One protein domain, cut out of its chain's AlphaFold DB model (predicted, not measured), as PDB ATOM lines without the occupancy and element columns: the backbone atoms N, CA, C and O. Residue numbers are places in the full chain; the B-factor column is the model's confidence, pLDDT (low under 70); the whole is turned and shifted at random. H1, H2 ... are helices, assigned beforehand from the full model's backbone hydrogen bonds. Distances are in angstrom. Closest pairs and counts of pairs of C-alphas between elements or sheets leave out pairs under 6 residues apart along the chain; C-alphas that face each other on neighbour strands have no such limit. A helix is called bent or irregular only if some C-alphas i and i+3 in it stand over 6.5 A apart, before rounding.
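Overview. This is residues 190 to 312 of the 409 residues of an uncharacterized protein of Bondarzewia mesenterica (UniProt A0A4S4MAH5). A loose helical body, in which the long helix H4 crosses H2 and H5, with H1 and H3 at one end, gives way at the other end to a long looped stretch, whose residues 267 to 273 stick out. The printed part has 123 residues, with five named helices, H1 to H5, and no named strand: all helix. It is loose, with a radius of gyration of the C-alphas of 17.7 A, and spans 59 by 26 by 19 A.

Along the chain. H1 is residues 190 to 199, from C-alpha 190 at (145.201, 222.080, 311.209); H2 is residues 203 to 215, 19.3 A from first to last C-alpha; H3 is residues 222 to 228; H4 is residues 230 to 251, 31.4 A from first to last C-alpha; H5 is residues 293 to 303, ending at C-alpha 303 at (130.644, 227.577, 303.346). H2 is only just irregular: C-alphas 204 and 207 are 6.6 A apart.

Arrangement. The hub, H2, touches H1, forming a hairpin; the closest C-alphas, of Pro 190 and Gly 209, are 4.3 A apart. H2 touches H5 at a steep tilt of 67 degrees, closest at C-alphas of Thr 211 and Ser 297, 5.5 A. With residues 210 to 215 alone, H2 touches H4, closest at C-alphas of Cys 214 and Arg 240, 5.2 A. H3 touches H1, closest at C-alphas of Val 195 and Leu 228, 6.0 A. Every O i to N i+4 pair is within hydrogen-bond range in H1, H3, H4 and H5; in H2, 7 of 9.

Size, cuts and confidence. The printed part has no cut. The H4 to H5 link, 41 residues, is long. Among residues with pLDDT under 70 are 262 to 279.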
ATOM      1  N   PRO A 190     146.557 221.812 311.690       94.50
ATOM      2  CA  PRO A 190     145.201 222.080 311.209       94.50
ATOM      3  C   PRO A 190     144.359 220.818 310.970       94.50
ATOM      4  O   PRO A 190     143.141 220.869 311.106       94.50
ATOM      5  N   ILE A 191     145.002 219.692 310.643       94.94
ATOM      6  CA  ILE A 191     144.345 218.396 310.431       94.94
ATOM      7  C   ILE A 191     143.991 217.764 311.762       94.94
ATOM      8  O   ILE A 191     142.844 217.381 311.957       94.94
ATOM      9  N   ASP A 192     144.946 217.714 312.688       94.19
ATOM     10  CA  ASP A 192     144.724 217.178 314.032       94.19
ATOM     11  C   ASP A 192     143.589 217.942 314.729       94.19
ATOM     12  O   ASP A 192     142.732 217.334 315.355       94.19
ATOM     13  N   LYS A 193     143.505 219.262 314.525       94.69
ATOM     14  CA  LYS A 193     142.411 220.110 315.025       94.69
ATOM     15  C   LYS A 193     141.037 219.746 314.462       94.69
ATOM     16  O   LYS A 193     140.068 219.781 315.213       94.69
ATOM     17  N   VAL A 194     140.930 219.358 313.188       93.62
ATOM     18  CA  VAL A 194     139.660 218.856 312.628       93.62
ATOM     19  C   VAL A 194     139.372 217.434 313.117       93.62
ATOM     20  O   VAL A 194     138.277 217.164 313.597       93.62
ATOM     21  N   VAL A 195     140.351 216.530 313.048       93.25
ATOM     22  CA  VAL A 195     140.185 215.107 313.390       93.25
ATOM     23  C   VAL A 195     139.868 214.914 314.875       93.25
ATOM     24  O   VAL A 195     138.887 214.260 315.217       93.25
ATOM     25  N   PHE A 196     140.664 215.506 315.767       93.00
ATOM     26  CA  PHE A 196     140.438 215.446 317.212       93.00
ATOM     27  C   PHE A 196     139.275 216.343 317.654       93.00
ATOM     28  O   PHE A 196     138.576 215.991 318.600       93.00
ATOM     29  N   GLY A 197     139.035 217.460 316.953       92.81
ATOM     30  CA  GLY A 197     137.877 218.325 317.187       92.81
ATOM     31  C   GLY A 197     136.555 217.578 317.023       92.81
ATOM     32  O   GLY A 197     135.685 217.692 317.878       92.81
ATOM     33  N   HIS A 198     136.445 216.747 315.982       90.38
ATOM     34  CA  HIS A 198     135.302 215.852 315.789       90.38
ATOM     35  C   HIS A 198     135.312 214.693 316.785       90.38
ATOM     36  O   HIS A 198     134.350 214.511 317.526       90.38
ATOM     37  N   ARG A 199     136.418 213.934 316.855       90.12
ATOM     38  CA  ARG A 199     136.502 212.693 317.651       90.12
ATOM     39  C   ARG A 199     136.269 212.898 319.152       90.12
ATOM     40  O   ARG A 199     135.755 211.994 319.799       90.12
ATOM     41  N   TYR A 200     136.656 214.048 319.704       91.12
ATOM     42  CA  TYR A 200     136.559 214.342 321.139       91.12
ATOM     43  C   TYR A 200     135.639 215.525 321.461       91.12
ATOM     44  O   TYR A 200     135.686 216.032 322.583       91.12
ATOM     45  N   GLN A 201     134.819 215.969 320.498       90.81
ATOM     46  CA  GLN A 201     133.856 217.068 320.656       90.81
ATOM     47  C   GLN A 201     134.519 218.352 321.200       90.81
ATOM     48  O   GLN A 201     134.165 218.894 322.248       90.81
ATOM     49  N   VAL A 202     135.551 218.815 320.488       92.25
ATOM     50  CA  VAL A 202     136.331 220.025 320.799       92.25
ATOM     51  C   VAL A 202     136.059 221.073 319.713       92.25
ATOM     52  O   VAL A 202     136.871 221.332 318.823       92.25
ATOM     53  N   GLU A 203     134.858 221.661 319.760       89.81
ATOM     54  CA  GLU A 203     134.314 222.541 318.710       89.81
ATOM     55  C   GLU A 203     135.214 223.743 318.382       89.81
ATOM     56  O   GLU A 203     135.356 224.140 317.221       89.81
ATOM     57  N   ASN A 204     135.878 224.303 319.399       91.19
ATOM     58  CA  ASN A 204     136.759 225.462 319.250       91.19
ATOM     59  C   ASN A 204     138.007 225.181 318.384       91.19
ATOM     60  O   ASN A 204     138.649 226.129 317.930       91.19
ATOM     61  N   TRP A 205     138.336 223.915 318.103       94.06
ATOM     62  CA  TRP A 205     139.398 223.524 317.171       94.06
ATOM     63  C   TRP A 205     138.930 223.421 315.722       94.06
ATOM     64  O   TRP A 205     139.727 223.669 314.814       94.06
ATOM     65  N   LEU A 206     137.653 223.106 315.496       91.44
ATOM     66  CA  LEU A 206     137.118 222.803 314.170       91.44
ATOM     67  C   LEU A 206     137.264 224.000 313.230       91.44
ATOM     68  O   LEU A 206     137.961 223.909 312.219       91.44
ATOM     69  N   MET A 207     136.690 225.154 313.583       90.06
ATOM     70  CA  MET A 207     136.746 226.340 312.720       90.06
ATOM     71  C   MET A 207     138.172 226.842 312.427       90.06
ATOM     72  O   MET A 207     138.458 227.109 311.254       90.06
ATOM     73  N   PRO A 208     139.095 226.948 313.407       91.50
ATOM     74  CA  PRO A 208     140.506 227.213 313.127       91.50
ATOM     75  C   PRO A 208     141.155 226.152 312.229       91.50
ATOM     76  O   PRO A 208     141.945 226.506 311.355       91.50
ATOM     77  N   GLY A 209     140.811 224.872 312.400       93.19
ATOM     78  CA  GLY A 209     141.255 223.777 311.536       93.19
ATOM     79  C   GLY A 209     140.855 224.004 310.077       93.19
ATOM     80  O   GLY A 209     141.724 224.211 309.228       93.19
ATOM     81  N   TYR A 210     139.550 224.074 309.786       92.44
ATOM     82  CA  TYR A 210     139.040 224.317 308.428       92.44
ATOM     83  C   TYR A 210     139.580 225.603 307.805       92.44
ATOM     84  O   TYR A 210     139.947 225.602 306.633       92.44
ATOM     85  N   THR A 211     139.670 226.688 308.578       91.00
ATOM     86  CA  THR A 211     140.177 227.980 308.095       91.00
ATOM     87  C   THR A 211     141.608 227.847 307.575       91.00
ATOM     88  O   THR A 211     141.888 228.213 306.434       91.00
ATOM     89  N   ASN A 212     142.502 227.244 308.364       92.00
ATOM     90  CA  ASN A 212     143.892 227.024 307.961       92.00
ATOM     91  C   ASN A 212     144.008 226.021 306.793       92.00
ATOM     92  O   ASN A 212     144.817 226.219 305.884       92.00
ATOM     93  N   LEU A 213     143.168 224.979 306.766       93.19
ATOM     94  CA  LEU A 213     143.113 224.003 305.670       93.19
ATOM     95  C   LEU A 213     142.601 224.602 304.351       93.19
ATOM     96  O   LEU A 213     142.996 224.138 303.278       93.19
ATOM     97  N   CYS A 214     141.760 225.633 304.408       91.56
ATOM     98  CA  CYS A 214     141.286 226.352 303.228       91.56
ATOM     99  C   CYS A 214     142.279 227.428 302.761       91.56
ATOM    100  O   CYS A 214     142.472 227.576 301.558       91.56
ATOM    101  N   ALA A 215     142.946 228.120 303.690       87.25
ATOM    102  CA  ALA A 215     143.891 229.196 303.382       87.25
ATOM    103  C   ALA A 215     145.265 228.712 302.868       87.25
ATOM    104  O   ALA A 215     145.941 229.451 302.152       87.25
ATOM    105  N   ARG A 216     145.707 227.487 303.208       89.38
ATOM    106  CA  ARG A 216     147.018 226.972 302.754       89.38
ATOM    107  C   ARG A 216     147.116 226.841 301.231       89.38
ATOM    108  O   ARG A 216     146.128 226.537 300.561       89.38
ATOM    109  N   LYS A 217     148.310 227.014 300.665       86.38
ATOM    110  CA  LYS A 217     148.519 226.947 299.209       86.38
ATOM    111  C   LYS A 217     148.494 225.504 298.695       86.38
ATOM    112  O   LYS A 217     147.998 225.237 297.603       86.38
ATOM    113  N   GLU A 218     148.995 224.588 299.508       89.75
ATOM    114  CA  GLU A 218     149.158 223.167 299.235       89.75
ATOM    115  C   GLU A 218     147.795 222.461 299.149       89.75
ATOM    116  O   GLU A 218     146.848 222.797 299.867       89.75
ATOM    117  N   SER A 219     147.680 221.474 298.259       90.94
ATOM    118  CA  SER A 219     146.534 220.560 298.210       90.94
ATOM    119  C   SER A 219     146.566 219.571 299.378       90.94
ATOM    120  O   SER A 219     147.627 219.319 299.944       90.94
ATOM    121  N   LEU A 220     145.415 218.966 299.696       93.31
ATOM    122  CA  LEU A 220     145.381 217.831 300.622       93.31
ATOM    123  C   LEU A 220     146.229 216.678 300.057       93.31
ATOM    124  O   LEU A 220     146.119 216.375 298.865       93.31
ATOM    125  N   THR A 221     147.049 216.026 300.882       94.44
ATOM    126  CA  THR A 221     147.700 214.761 300.483       94.44
ATOM    127  C   THR A 221     146.731 213.582 300.622       94.44
ATOM    128  O   THR A 221     145.645 213.713 301.198       94.44
ATOM    129  N   MET A 222     147.105 212.405 300.111       93.94
ATOM    130  CA  MET A 222     146.293 211.192 300.272       93.94
ATOM    131  C   MET A 222     146.126 210.799 301.746       93.94
ATOM    132  O   MET A 222     145.021 210.453 302.157       93.94
ATOM    133  N   ASP A 223     147.179 210.910 302.552       93.88
ATOM    134  CA  ASP A 223     147.151 210.529 303.970       93.88
ATOM    135  C   ASP A 223     146.385 211.544 304.815       93.88
ATOM    136  O   ASP A 223     145.574 211.173 305.661       93.88
ATOM    137  N   GLU A 224     146.531 212.833 304.508       93.94
ATOM    138  CA  GLU A 224     145.676 213.878 305.072       93.94
ATOM    139  C   GLU A 224     144.194 213.631 304.746       93.94
ATOM    140  O   GLU A 224     143.336 213.747 305.620       93.94
ATOM    141  N   SER A 225     143.892 213.241 303.503       92.69
ATOM    142  CA  SER A 225     142.527 212.966 303.042       92.69
ATOM    143  C   SER A 225     141.922 211.728 303.711       92.69
ATOM    144  O   SER A 225     140.757 211.757 304.106       92.69
ATOM    145  N   ARG A 226     142.718 210.664 303.901       93.19
ATOM    146  CA  ARG A 226     142.341 209.471 304.680       93.19
ATOM    147  C   ARG A 226     141.997 209.840 306.123       93.19
ATOM    148  O   ARG A 226     140.933 209.464 306.601       93.19
ATOM    149  N   ARG A 227     142.863 210.615 306.791       92.44
ATOM    150  CA  ARG A 227     142.681 211.035 308.195       92.44
ATOM    151  C   ARG A 227     141.473 211.954 308.394       92.44
ATOM    152  O   ARG A 227     140.797 211.839 309.407       92.44
ATOM    153  N   LEU A 228     141.206 212.859 307.452       92.38
ATOM    154  CA  LEU A 228     140.064 213.780 307.514       92.38
ATOM    155  C   LEU A 228     138.717 213.087 307.255       92.38
ATOM    156  O   LEU A 228     137.701 213.531 307.789       92.38
ATOM    157  N   GLY A 229     138.693 212.036 306.433       91.12
ATOM    158  CA  GLY A 229     137.463 211.393 305.975       91.12
ATOM    159  C   GLY A 229     136.754 212.169 304.854       91.12
ATOM    160  O   GLY A 229     136.902 213.385 304.698       91.12
ATOM    161  N   LEU A 230     135.963 211.449 304.049       90.06
ATOM    162  CA  LEU A 230     135.423 211.946 302.775       90.06
ATOM    163  C   LEU A 230     134.597 213.237 302.914       90.06
ATOM    164  O   LEU A 230     134.788 214.164 302.130       90.06
ATOM    165  N   ALA A 231     133.715 213.323 303.913       88.62
ATOM    166  CA  ALA A 231     132.860 214.495 304.120       88.62
ATOM    167  C   ALA A 231     133.686 215.778 304.336       88.62
ATOM    168  O   ALA A 231     133.424 216.807 303.713       88.62
ATOM    169  N   ASN A 232     134.735 215.696 305.157       90.94
ATOM    170  CA  ASN A 232     135.632 216.816 305.436       90.94
ATOM    171  C   ASN A 232     136.471 217.193 304.214       90.94
ATOM    172  O   ASN A 232     136.612 218.378 303.920       90.94
ATOM    173  N   VAL A 233     136.971 216.204 303.466       93.06
ATOM    174  CA  VAL A 233     137.697 216.424 302.205       93.06
ATOM    175  C   VAL A 233     136.831 217.181 301.194       93.06
ATOM    176  O   VAL A 233     137.293 218.174 300.635       93.06
ATOM    177  N   VAL A 234     135.571 216.774 301.002       91.00
ATOM    178  CA  VAL A 234     134.635 217.440 300.077       91.00
ATOM    179  C   VAL A 234     134.301 218.860 300.543       91.00
ATOM    180  O   VAL A 234     134.360 219.788 299.739       91.00
ATOM    181  N   MET A 235     134.019 219.065 301.837       89.69
ATOM    182  CA  MET A 235     133.765 220.405 302.389       89.69
ATOM    183  C   MET A 235     134.965 221.347 302.194       89.69
ATOM    184  O   MET A 235     134.795 222.470 301.719       89.69
ATOM    185  N   ILE A 236     136.184 220.879 302.486       92.56
ATOM    186  CA  ILE A 236     137.417 221.658 302.296       92.56
ATOM    187  C   ILE A 236     137.672 221.932 300.808       92.56
ATOM    188  O   ILE A 236     138.027 223.055 300.453       92.56
ATOM    189  N   ALA A 237     137.486 220.948 299.925       91.00
ATOM    190  CA  ALA A 237     137.682 221.119 298.486       91.00
ATOM    191  C   ALA A 237     136.724 222.167 297.898       91.00
ATOM    192  O   ALA A 237     137.176 223.088 297.215       91.00
ATOM    193  N   ASN A 238     135.433 222.088 298.236       90.12
ATOM    194  CA  ASN A 238     134.421 223.052 297.805       90.12
ATOM    195  C   ASN A 238     134.727 224.463 298.332       90.12
ATOM    196  O   ASN A 238     134.703 225.428 297.568       90.12
ATOM    197  N   ALA A 239     135.081 224.592 299.618       90.00
ATOM    198  CA  ALA A 239     135.440 225.878 300.212       90.00
ATOM    199  C   ALA A 239     136.687 226.494 299.551       90.00
ATOM    200  O   ALA A 239     136.681 227.675 299.201       90.00
ATOM    201  N   ARG A 240     137.733 225.694 299.302       90.25
ATOM    202  CA  ARG A 240     138.942 226.122 298.575       90.25
ATOM    203  C   ARG A 240     138.626 226.563 297.150       90.25
ATOM    204  O   ARG A 240     139.120 227.605 296.726       90.25
ATOM    205  N   GLN A 241     137.806 225.801 296.424       88.50
ATOM    206  CA  GLN A 241     137.408 226.136 295.057       88.50
ATOM    207  C   GLN A 241     136.644 227.463 295.007       88.50
ATOM    208  O   GLN A 241     136.910 228.277 294.128       88.50
ATOM    209  N   GLU A 242     135.746 227.717 295.958       84.25
ATOM    210  CA  GLU A 242     134.965 228.954 296.004       84.25
ATOM    211  C   GLU A 242     135.819 230.178 296.381       84.25
ATOM    212  O   GLU A 242     135.719 231.223 295.736       84.25
ATOM    213  N   ILE A 243     136.738 230.037 297.345       82.56
ATOM    214  CA  ILE A 243     137.735 231.074 297.671       82.56
ATOM    215  C   ILE A 243     138.595 231.390 296.438       82.56
ATOM    216  O   ILE A 243     138.759 232.555 296.073       82.56
ATOM    217  N   GLN A 244     139.099 230.364 295.743       79.94
ATOM    218  CA  GLN A 244     139.883 230.537 294.516       79.94
ATOM    219  C   GLN A 244     139.063 231.154 293.376       79.94
ATOM    220  O   GLN A 244     139.586 232.007 292.659       79.94
ATOM    221  N   ARG A 245     137.784 230.786 293.225       80.06
ATOM    222  CA  ARG A 245     136.859 231.380 292.246       80.06
ATOM    223  C   ARG A 245     136.695 232.875 292.499       80.06
ATOM    224  O   ARG A 245     136.827 233.662 291.564       80.06
ATOM    225  N   MET A 246     136.451 233.275 293.747       71.06
ATOM    226  CA  MET A 246     136.281 234.685 294.105       71.06
ATOM    227  C   MET A 246     137.570 235.495 293.901       71.06
ATOM    228  O   MET A 246     137.506 236.567 293.296       71.06
ATOM    229  N   SER A 247     138.733 234.958 294.285       72.12
ATOM    230  CA  SER A 247     140.038 235.573 293.991       72.12
ATOM    231  C   SER A 247     140.311 235.685 292.485       72.12
ATOM    232  O   SER A 247     140.727 236.739 292.008       72.12
ATOM    233  N   PHE A 248     140.036 234.638 291.701       68.12
ATOM    234  CA  PHE A 248     140.225 234.668 290.248       68.12
ATOM    235  C   PHE A 248     139.342 235.726 289.583       68.12
ATOM    236  O   PHE A 248     139.829 236.507 288.768       68.12
ATOM    237  N   MET A 249     138.061 235.807 289.953       66.75
ATOM    238  CA  MET A 249     137.133 236.784 289.377       66.75
ATOM    239  C   MET A 249     137.564 238.228 289.659       66.75
ATOM    240  O   MET A 249     137.552 239.044 288.736       66.75
ATOM    241  N   ALA A 250     138.064 238.509 290.869       63.16
ATOM    242  CA  ALA A 250     138.671 239.798 291.195       63.16
ATOM    243  C   ALA A 250     139.856 240.149 290.269       63.16
ATOM    244  O   ALA A 250     139.938 241.280 289.792       63.16
ATOM    245  N   THR A 251     140.729 239.185 289.942       64.69
ATOM    246  CA  THR A 251     141.839 239.405 288.985       64.69
ATOM    247  C   THR A 251     141.393 239.494 287.521       64.69
ATOM    248  O   THR A 251     142.034 240.170 286.719       64.69
ATOM    249  N   ALA A 252     140.287 238.839 287.158       65.56
ATOM    250  CA  ALA A 252     139.762 238.788 285.794       65.56
ATOM    251  C   ALA A 252     138.903 240.011 285.415       65.56
ATOM    252  O   ALA A 252     138.325 240.034 284.328       65.56
ATOM    253  N   ASN A 253     138.800 241.018 286.295       67.88
ATOM    254  CA  ASN A 253     137.876 242.149 286.171       67.88
ATOM    255  C   ASN A 253     136.400 241.706 286.022       67.88
ATOM    256  O   ASN A 253     135.622 242.310 285.280       67.88
ATOM    257  N   VAL A 254     135.999 240.649 286.741       73.62
ATOM    258  CA  VAL A 254     134.618 240.142 286.783       73.62
ATOM    259  C   VAL A 254     134.095 240.226 288.212       73.62
ATOM    260  O   VAL A 254     134.755 239.783 289.146       73.62
ATOM    261  N   CYS A 255     132.889 240.756 288.419       72.56
ATOM    262  CA  CYS A 255     132.294 240.800 289.752       72.56
ATOM    263  C   CYS A 255     132.090 239.378 290.313       72.56
ATOM    264  O   CYS A 255     131.284 238.635 289.740       72.56
ATOM    265  N   PRO A 256     132.693 239.002 291.462       69.94
ATOM    266  CA  PRO A 256     132.521 237.664 292.045       69.94
ATOM    267  C   PRO A 256     131.067 237.310 292.396       69.94
ATOM    268  O   PRO A 256     130.714 236.131 292.482       69.94
ATOM    269  N   TRP A 257     130.230 238.339 292.590       75.12
ATOM    270  CA  TRP A 257     128.863 238.242 293.106       75.12
ATOM    271  C   TRP A 257     127.763 238.162 292.044       75.12
ATOM    272  O   TRP A 257     126.763 237.490 292.272       75.12
ATOM    273  N   CYS A 258     127.898 238.887 290.929       80.38
ATOM    274  CA  CYS A 258     126.893 238.921 289.854       80.38
ATOM    275  C   CYS A 258     127.464 238.592 288.467       80.38
ATOM    276  O   CYS A 258     126.760 238.718 287.471       80.38
ATOM    277  N   ASN A 259     128.733 238.173 288.395       74.19
ATOM    278  CA  ASN A 259     129.414 237.739 287.173       74.19
ATOM    279  C   ASN A 259     129.498 238.798 286.047       74.19
ATOM    280  O   ASN A 259     129.800 238.461 284.905       74.19
ATOM    281  N   THR A 260     129.242 240.081 286.340       75.31
ATOM    282  CA  THR A 260     129.370 241.154 285.340       75.31
ATOM    283  C   THR A 260     130.822 241.586 285.143       75.31
ATOM    284  O   THR A 260     131.568 241.754 286.110       75.31
ATOM    285  N   THR A 261     131.203 241.845 283.895       70.44
ATOM    286  CA  THR A 261     132.462 242.512 283.518       70.44
ATOM    287  C   THR A 261     132.380 244.038 283.641       70.44
ATOM    288  O   THR A 261     133.403 244.714 283.715       70.44
ATOM    289  N   ASP A 262     131.170 244.602 283.744       61.84
ATOM    290  CA  ASP A 262     130.930 246.053 283.857       61.84
ATOM    291  C   ASP A 262     131.273 246.622 285.256       61.84
ATOM    292  O   ASP A 262     131.061 247.786 285.587       61.84
ATOM    293  N   ALA A 263     131.839 245.764 286.103       56.38
ATOM    294  CA  ALA A 263     132.365 246.063 287.422       56.38
ATOM    295  C   ALA A 263     133.615 246.964 287.401       56.38
ATOM    296  O   ALA A 263     133.851 247.675 288.375       56.38
ATOM    297  N   TYR A 264     134.389 246.948 286.310       55.16
ATOM    298  CA  TYR A 264     135.699 247.608 286.202       55.16
ATOM    299  C   TYR A 264     135.803 248.547 284.983       55.16
ATOM    300  O   TYR A 264     136.898 248.911 284.556       55.16
ATOM    301  N   SER A 265     134.668 248.957 284.405       51.62
ATOM    302  CA  SER A 265     134.590 249.787 283.196       51.62
ATOM    303  C   SER A 265     134.936 251.269 283.440       51.62
ATOM    304  O   SER A 265     134.123 252.177 283.250       51.62
ATOM    305  N   HIS A 266     136.189 251.549 283.813       46.38
ATOM    306  CA  HIS A 266     136.781 252.873 283.610       46.38
ATOM    307  C   HIS A 266     137.454 252.926 282.237       46.38
ATOM    308  O   HIS A 266     138.653 252.700 282.096       46.38
ATOM    309  N   ARG A 267     136.661 253.213 281.198       44.59
ATOM    310  CA  ARG A 267     137.204 253.463 279.855       44.59
ATOM    311  C   ARG A 267     137.834 254.857 279.732       44.59
ATOM    312  O   ARG A 267     138.711 255.045 278.897       44.59
ATOM    313  N   ASP A 268     137.445 255.786 280.612       40.59
ATOM    314  CA  ASP A 268     137.690 257.221 280.440       40.59
ATOM    315  C   ASP A 268     138.244 257.900 281.713       40.59
ATOM    316  O   ASP A 268     137.568 258.717 282.333       40.59
ATOM    317  N   PHE A 269     139.480 257.582 282.128       40.50
ATOM    318  CA  PHE A 269     140.357 258.582 282.773       40.50
ATOM    319  C   PHE A 269     141.844 258.184 282.706       40.50
ATOM    320  O   PHE A 269     142.241 257.114 283.151       40.50
ATOM    321  N   TYR A 270     142.645 259.078 282.127       42.69
ATOM    322  CA  TYR A 270     144.110 259.113 282.012       42.69
ATOM    323  C   TYR A 270     144.948 258.013 282.714       42.69
ATOM    324  O   TYR A 270     145.304 258.119 283.883       42.69
ATOM    325  N   GLY A 271     145.420 257.039 281.926       42.88
ATOM    326  CA  GLY A 271     146.744 256.416 282.102       42.88
ATOM    327  C   GLY A 271     146.918 255.307 283.150       42.88
ATOM    328  O   GLY A 271     147.915 254.592 283.068       42.88
ATOM    329  N   CYS A 272     145.985 255.106 284.082       42.91
ATOM    330  CA  CYS A 272     146.078 254.033 285.084       42.91
ATOM    331  C   CYS A 272     145.276 252.786 284.680       42.91
ATOM    332  O   CYS A 272     144.110 252.634 285.039       42.91
ATOM    333  N   SER A 273     145.920 251.860 283.968       43.81
ATOM    334  CA  SER A 273     145.380 250.512 283.750       43.81
ATOM    335  C   SER A 273     145.307 249.735 285.075       43.81
ATOM    336  O   SER A 273     146.303 249.659 285.786       43.81
ATOM    337  N   ASN A 274     144.163 249.097 285.352       50.59
ATOM    338  CA  ASN A 274     143.915 248.206 286.502       50.59
ATOM    339  C   ASN A 274     143.974 248.855 287.903       50.59
ATOM    340  O   ASN A 274     144.762 248.440 288.751       50.59
ATOM    341  N   VAL A 275     143.070 249.795 288.195       50.03
ATOM    342  CA  VAL A 275     142.670 250.075 289.590       50.03
ATOM    343  C   VAL A 275     141.379 249.300 289.888       50.03
ATOM    344  O   VAL A 275     140.366 249.577 289.241       50.03
ATOM    345  N   PRO A 276     141.371 248.337 290.833       55.31
ATOM    346  CA  PRO A 276     140.152 247.632 291.215       55.31
ATOM    347  C   PRO A 276     139.094 248.600 291.754       55.31
ATOM    348  O   PRO A 276     139.362 249.366 292.679       55.31
ATOM    349  N   VAL A 277     137.881 248.567 291.199       58.81
ATOM    350  CA  VAL A 277     136.774 249.372 291.734       58.81
ATOM    351  C   VAL A 277     136.313 248.726 293.035       58.81
ATOM    352  O   VAL A 277     135.944 247.554 293.031       58.81
ATOM    353  N   ALA A 278     136.311 249.476 294.139       60.72
ATOM    354  CA  ALA A 278     135.997 248.943 295.468       60.72
ATOM    355  C   ALA A 278     134.580 248.348 295.589       60.72
ATOM    356  O   ALA A 278     134.353 247.513 296.459       60.72
ATOM    357  N   THR A 279     133.638 248.738 294.720       68.00
ATOM    358  CA  THR A 279     132.264 248.217 294.653       68.00
ATOM    359  C   THR A 279     131.804 247.970 293.214       68.00
ATOM    360  O   THR A 279     132.189 248.665 292.275       68.00
ATOM    361  N   CYS A 280     130.945 246.970 293.024       71.06
ATOM    362  CA  CYS A 280     130.341 246.659 291.736       71.06
ATOM    363  C   CYS A 280     129.302 247.706 291.329       71.06
ATOM    364  O   CYS A 280     128.325 247.909 292.043       71.06
ATOM    365  N   ARG A 281     129.417 248.278 290.125       71.62
ATOM    366  CA  ARG A 281     128.392 249.186 289.572       71.62
ATOM    367  C   ARG A 281     127.026 248.527 289.328       71.62
ATOM    368  O   ARG A 281     126.022 249.225 289.309       71.62
ATOM    369  N   SER A 282     126.981 247.205 289.144       77.81
ATOM    370  CA  SER A 282     125.748 246.467 288.819       77.81
ATOM    371  C   SER A 282     125.001 245.931 290.043       77.81
ATOM    372  O   SER A 282     123.775 245.902 290.028       77.81
ATOM    373  N   CYS A 283     125.710 245.490 291.089       80.44
ATOM    374  CA  CYS A 283     125.092 244.899 292.284       80.44
ATOM    375  C   CYS A 283     125.457 245.603 293.601       80.44
ATOM    376  O   CYS A 283     125.090 245.119 294.669       80.44
ATOM    377  N   SER A 284     126.206 246.709 293.541       75.06
ATOM    378  CA  SER A 284     126.665 247.534 294.674       75.06
ATOM    379  C   SER A 284     127.512 246.825 295.743       75.06
ATOM    380  O   SER A 284     127.941 247.460 296.703       75.06
ATOM    381  N   LYS A 285     127.806 245.528 295.587       71.44
ATOM    382  CA  LYS A 285     128.628 244.750 296.526       71.44
ATOM    383  C   LYS A 285     130.122 245.068 296.384       71.44
ATOM    384  O   LYS A 285     130.570 245.311 295.261       71.44
ATOM    385  N   PRO A 286     130.905 245.033 297.477       66.19
ATOM    386  CA  PRO A 286     132.338 245.294 297.422       66.19
ATOM    387  C   PRO A 286     133.109 244.222 296.640       66.19
ATOM    388  O   PRO A 286     132.731 243.046 296.646       66.19
ATOM    389  N   HIS A 287     134.203 244.620 295.989       62.25
ATOM    390  CA  HIS A 287     135.176 243.694 295.407       62.25
ATOM    391  C   HIS A 287     136.405 243.587 296.320       62.25
ATOM    392  O   HIS A 287     137.076 244.601 296.531       62.25
ATOM    393  N   PRO A 288     136.753 242.391 296.827       55.88
ATOM    394  CA  PRO A 288     138.045 242.185 297.466       55.88
ATOM    395  C   PRO A 288     139.134 242.250 296.386       55.88
ATOM    396  O   PRO A 288     139.069 241.520 295.399       55.88
ATOM    397  N   ALA A 289     140.124 243.131 296.548       54.22
ATOM    398  CA  ALA A 289     141.276 243.194 295.638       54.22
ATOM    399  C   ALA A 289     142.151 241.932 295.757       54.22
ATOM    400  O   ALA A 289     142.689 241.442 294.769       54.22
ATOM    401  N   GLU A 290     142.228 241.395 296.972       58.88
ATOM    402  CA  GLU A 290     142.765 240.090 297.331       58.88
ATOM    403  C   GLU A 290     142.052 239.706 298.639       58.88
ATOM    404  O   GLU A 290     141.951 240.549 299.532       58.88
ATOM    405  N   LEU A 291     141.477 238.502 298.751       65.31
ATOM    406  CA  LEU A 291     140.752 238.109 299.968       65.31
ATOM    407  C   LEU A 291     141.740 238.005 301.137       65.31
ATOM    408  O   LEU A 291     142.568 237.090 301.166       65.31
ATOM    409  N   SER A 292     141.636 238.903 302.114       73.81
ATOM    410  CA  SER A 292     142.427 238.838 303.345       73.81
ATOM    411  C   SER A 292     142.152 237.540 304.110       73.81
ATOM    412  O   SER A 292     141.083 236.942 303.982       73.81
ATOM    413  N   LEU A 293     143.081 237.111 304.974       73.25
ATOM    414  CA  LEU A 293     142.865 235.932 305.828       73.25
ATOM    415  C   LEU A 293     141.572 236.043 306.658       73.25
ATOM    416  O   LEU A 293     140.904 235.038 306.890       73.25
ATOM    417  N   THR A 294     141.175 237.257 307.050       77.56
ATOM    418  CA  THR A 294     139.910 237.529 307.746       77.56
ATOM    419  C   THR A 294     138.694 237.263 306.856       77.56
ATOM    420  O   THR A 294     137.763 236.589 307.289       77.56
ATOM    421  N   GLU A 295     138.699 237.735 305.606       75.62
ATOM    422  CA  GLU A 295     137.611 237.494 304.646       75.62
ATOM    423  C   GLU A 295     137.543 236.018 304.229       75.62
ATOM    424  O   GLU A 295     136.458 235.441 304.194       75.62
ATOM    425  N   GLN A 296     138.691 235.360 304.023       75.06
ATOM    426  CA  GLN A 296     138.755 233.908 303.815       75.06
ATOM    427  C   GLN A 296     138.159 233.156 305.014       75.06
ATOM    428  O   GLN A 296     137.337 232.262 304.833       75.06
ATOM    429  N   SER A 297     138.488 233.557 306.248       78.75
ATOM    430  CA  SER A 297     137.911 232.973 307.470       78.75
ATOM    431  C   SER A 297     136.391 233.163 307.548       78.75
ATOM    432  O   SER A 297     135.675 232.260 307.978       78.75
ATOM    433  N   GLN A 298     135.880 234.327 307.136       80.38
ATOM    434  CA  GLN A 298     134.439 234.597 307.067       80.38
ATOM    435  C   GLN A 298     133.750 233.745 305.993       80.38
ATOM    436  O   GLN A 298     132.686 233.189 306.255       80.38
ATOM    437  N   MET A 299     134.374 233.573 304.824       79.81
ATOM    438  CA  MET A 299     133.878 232.671 303.782       79.81
ATOM    439  C   MET A 299     133.846 231.215 304.250       79.81
ATOM    440  O   MET A 299     132.830 230.554 304.069       79.81
ATOM    441  N   VAL A 300     134.899 230.716 304.907       84.44
ATOM    442  CA  VAL A 300     134.920 229.341 305.441       84.44
ATOM    443  C   VAL A 300     133.795 229.129 306.459       84.44
ATOM    444  O   VAL A 300     133.123 228.107 306.393       84.44
ATOM    445  N   LYS A 301     133.509 230.107 307.333       83.62
ATOM    446  CA  LYS A 301     132.363 230.055 308.269       83.62
ATOM    447  C   LYS A 301     130.996 229.989 307.577       83.62
ATOM    448  O   LYS A 301     130.064 229.435 308.148       83.62
ATOM    449  N   TYR A 302     130.864 230.580 306.389       82.06
ATOM    450  CA  TYR A 302     129.632 230.541 305.599       82.06
ATOM    451  C   TYR A 302     129.496 229.235 304.798       82.06
ATOM    452  O   TYR A 302     128.412 228.665 304.722       82.06
ATOM    453  N   LEU A 303     130.601 228.755 304.219       83.06
ATOM    454  CA  LEU A 303     130.644 227.577 303.346       83.06
ATOM    455  C   LEU A 303     130.689 226.250 304.120       83.06
ATOM    456  O   LEU A 303     130.277 225.223 303.588       83.06
ATOM    457  N   ILE A 304     131.174 226.270 305.365       84.31
ATOM    458  CA  ILE A 304     131.211 225.130 306.287       84.31
ATOM    459  C   ILE A 304     130.398 225.520 307.535       84.31
ATOM    460  O   ILE A 304     130.953 226.063 308.496       84.31
ATOM    461  N   PRO A 305     129.064 225.331 307.514       72.56
ATOM    462  CA  PRO A 305     128.188 225.784 308.590       72.56
ATOM    463  C   PRO A 305     128.408 224.980 309.878       72.56
ATOM    464  O   PRO A 305     128.696 223.786 309.839       72.56
ATOM    465  N   GLN A 306     128.201 225.622 311.035       67.25
ATOM    466  CA  GLN A 306     128.383 224.999 312.361       67.25
ATOM    467  C   GLN A 306     127.571 223.703 312.538       67.25
ATOM    468  O   GLN A 306     128.036 222.764 313.169       67.25
ATOM    469  N   SER A 307     126.391 223.592 311.923       63.22
ATOM    470  CA  SER A 307     125.569 222.373 311.961       63.22
ATOM    471  C   SER A 307     126.209 221.159 311.269       63.22
ATOM    472  O   SER A 307     125.857 220.023 311.587       63.22
ATOM    473  N   SER A 308     127.162 221.371 310.358       59.97
ATOM    474  CA  SER A 308     127.990 220.316 309.757       59.97
ATOM    475  C   SER A 308     129.214 219.958 310.606       59.97
ATOM    476  O   SER A 308     129.917 219.006 310.278       59.97
ATOM    477  N   LEU A 309     129.473 220.699 311.688       62.00
ATOM    478  CA  LEU A 309     130.590 220.464 312.605       62.00
ATOM    479  C   LEU A 309     130.243 219.528 313.769       62.00
ATOM    480  O   LEU A 309     131.145 218.960 314.366       62.00
ATOM    481  N   VAL A 310     128.953 219.362 314.076       56.19
ATOM    482  CA  VAL A 310     128.470 218.636 315.268       56.19
ATOM    483  C   VAL A 310     128.031 217.195 314.947       56.19
ATOM    484  O   VAL A 310     127.850 216.377 315.842       56.19
ATOM    485  N   LYS A 311     127.874 216.837 313.665       50.44
ATOM    486  CA  LYS A 311     127.416 215.497 313.258       50.44
ATOM    487  C   LYS A 311     128.553 214.481 313.156       50.44
ATOM    488  O   LYS A 311     129.042 214.215 312.060       50.44
ATOM    489  N   TRP A 312     128.894 213.874 314.289       42.50
ATOM    490  CA  TRP A 312     129.532 212.559 314.347       42.50
ATOM    491  C   TRP A 312     128.778 211.660 315.320       42.50
ATOM    492  O   TRP A 312     128.676 211.966 316.508       42.50
TER     493      TRP A 312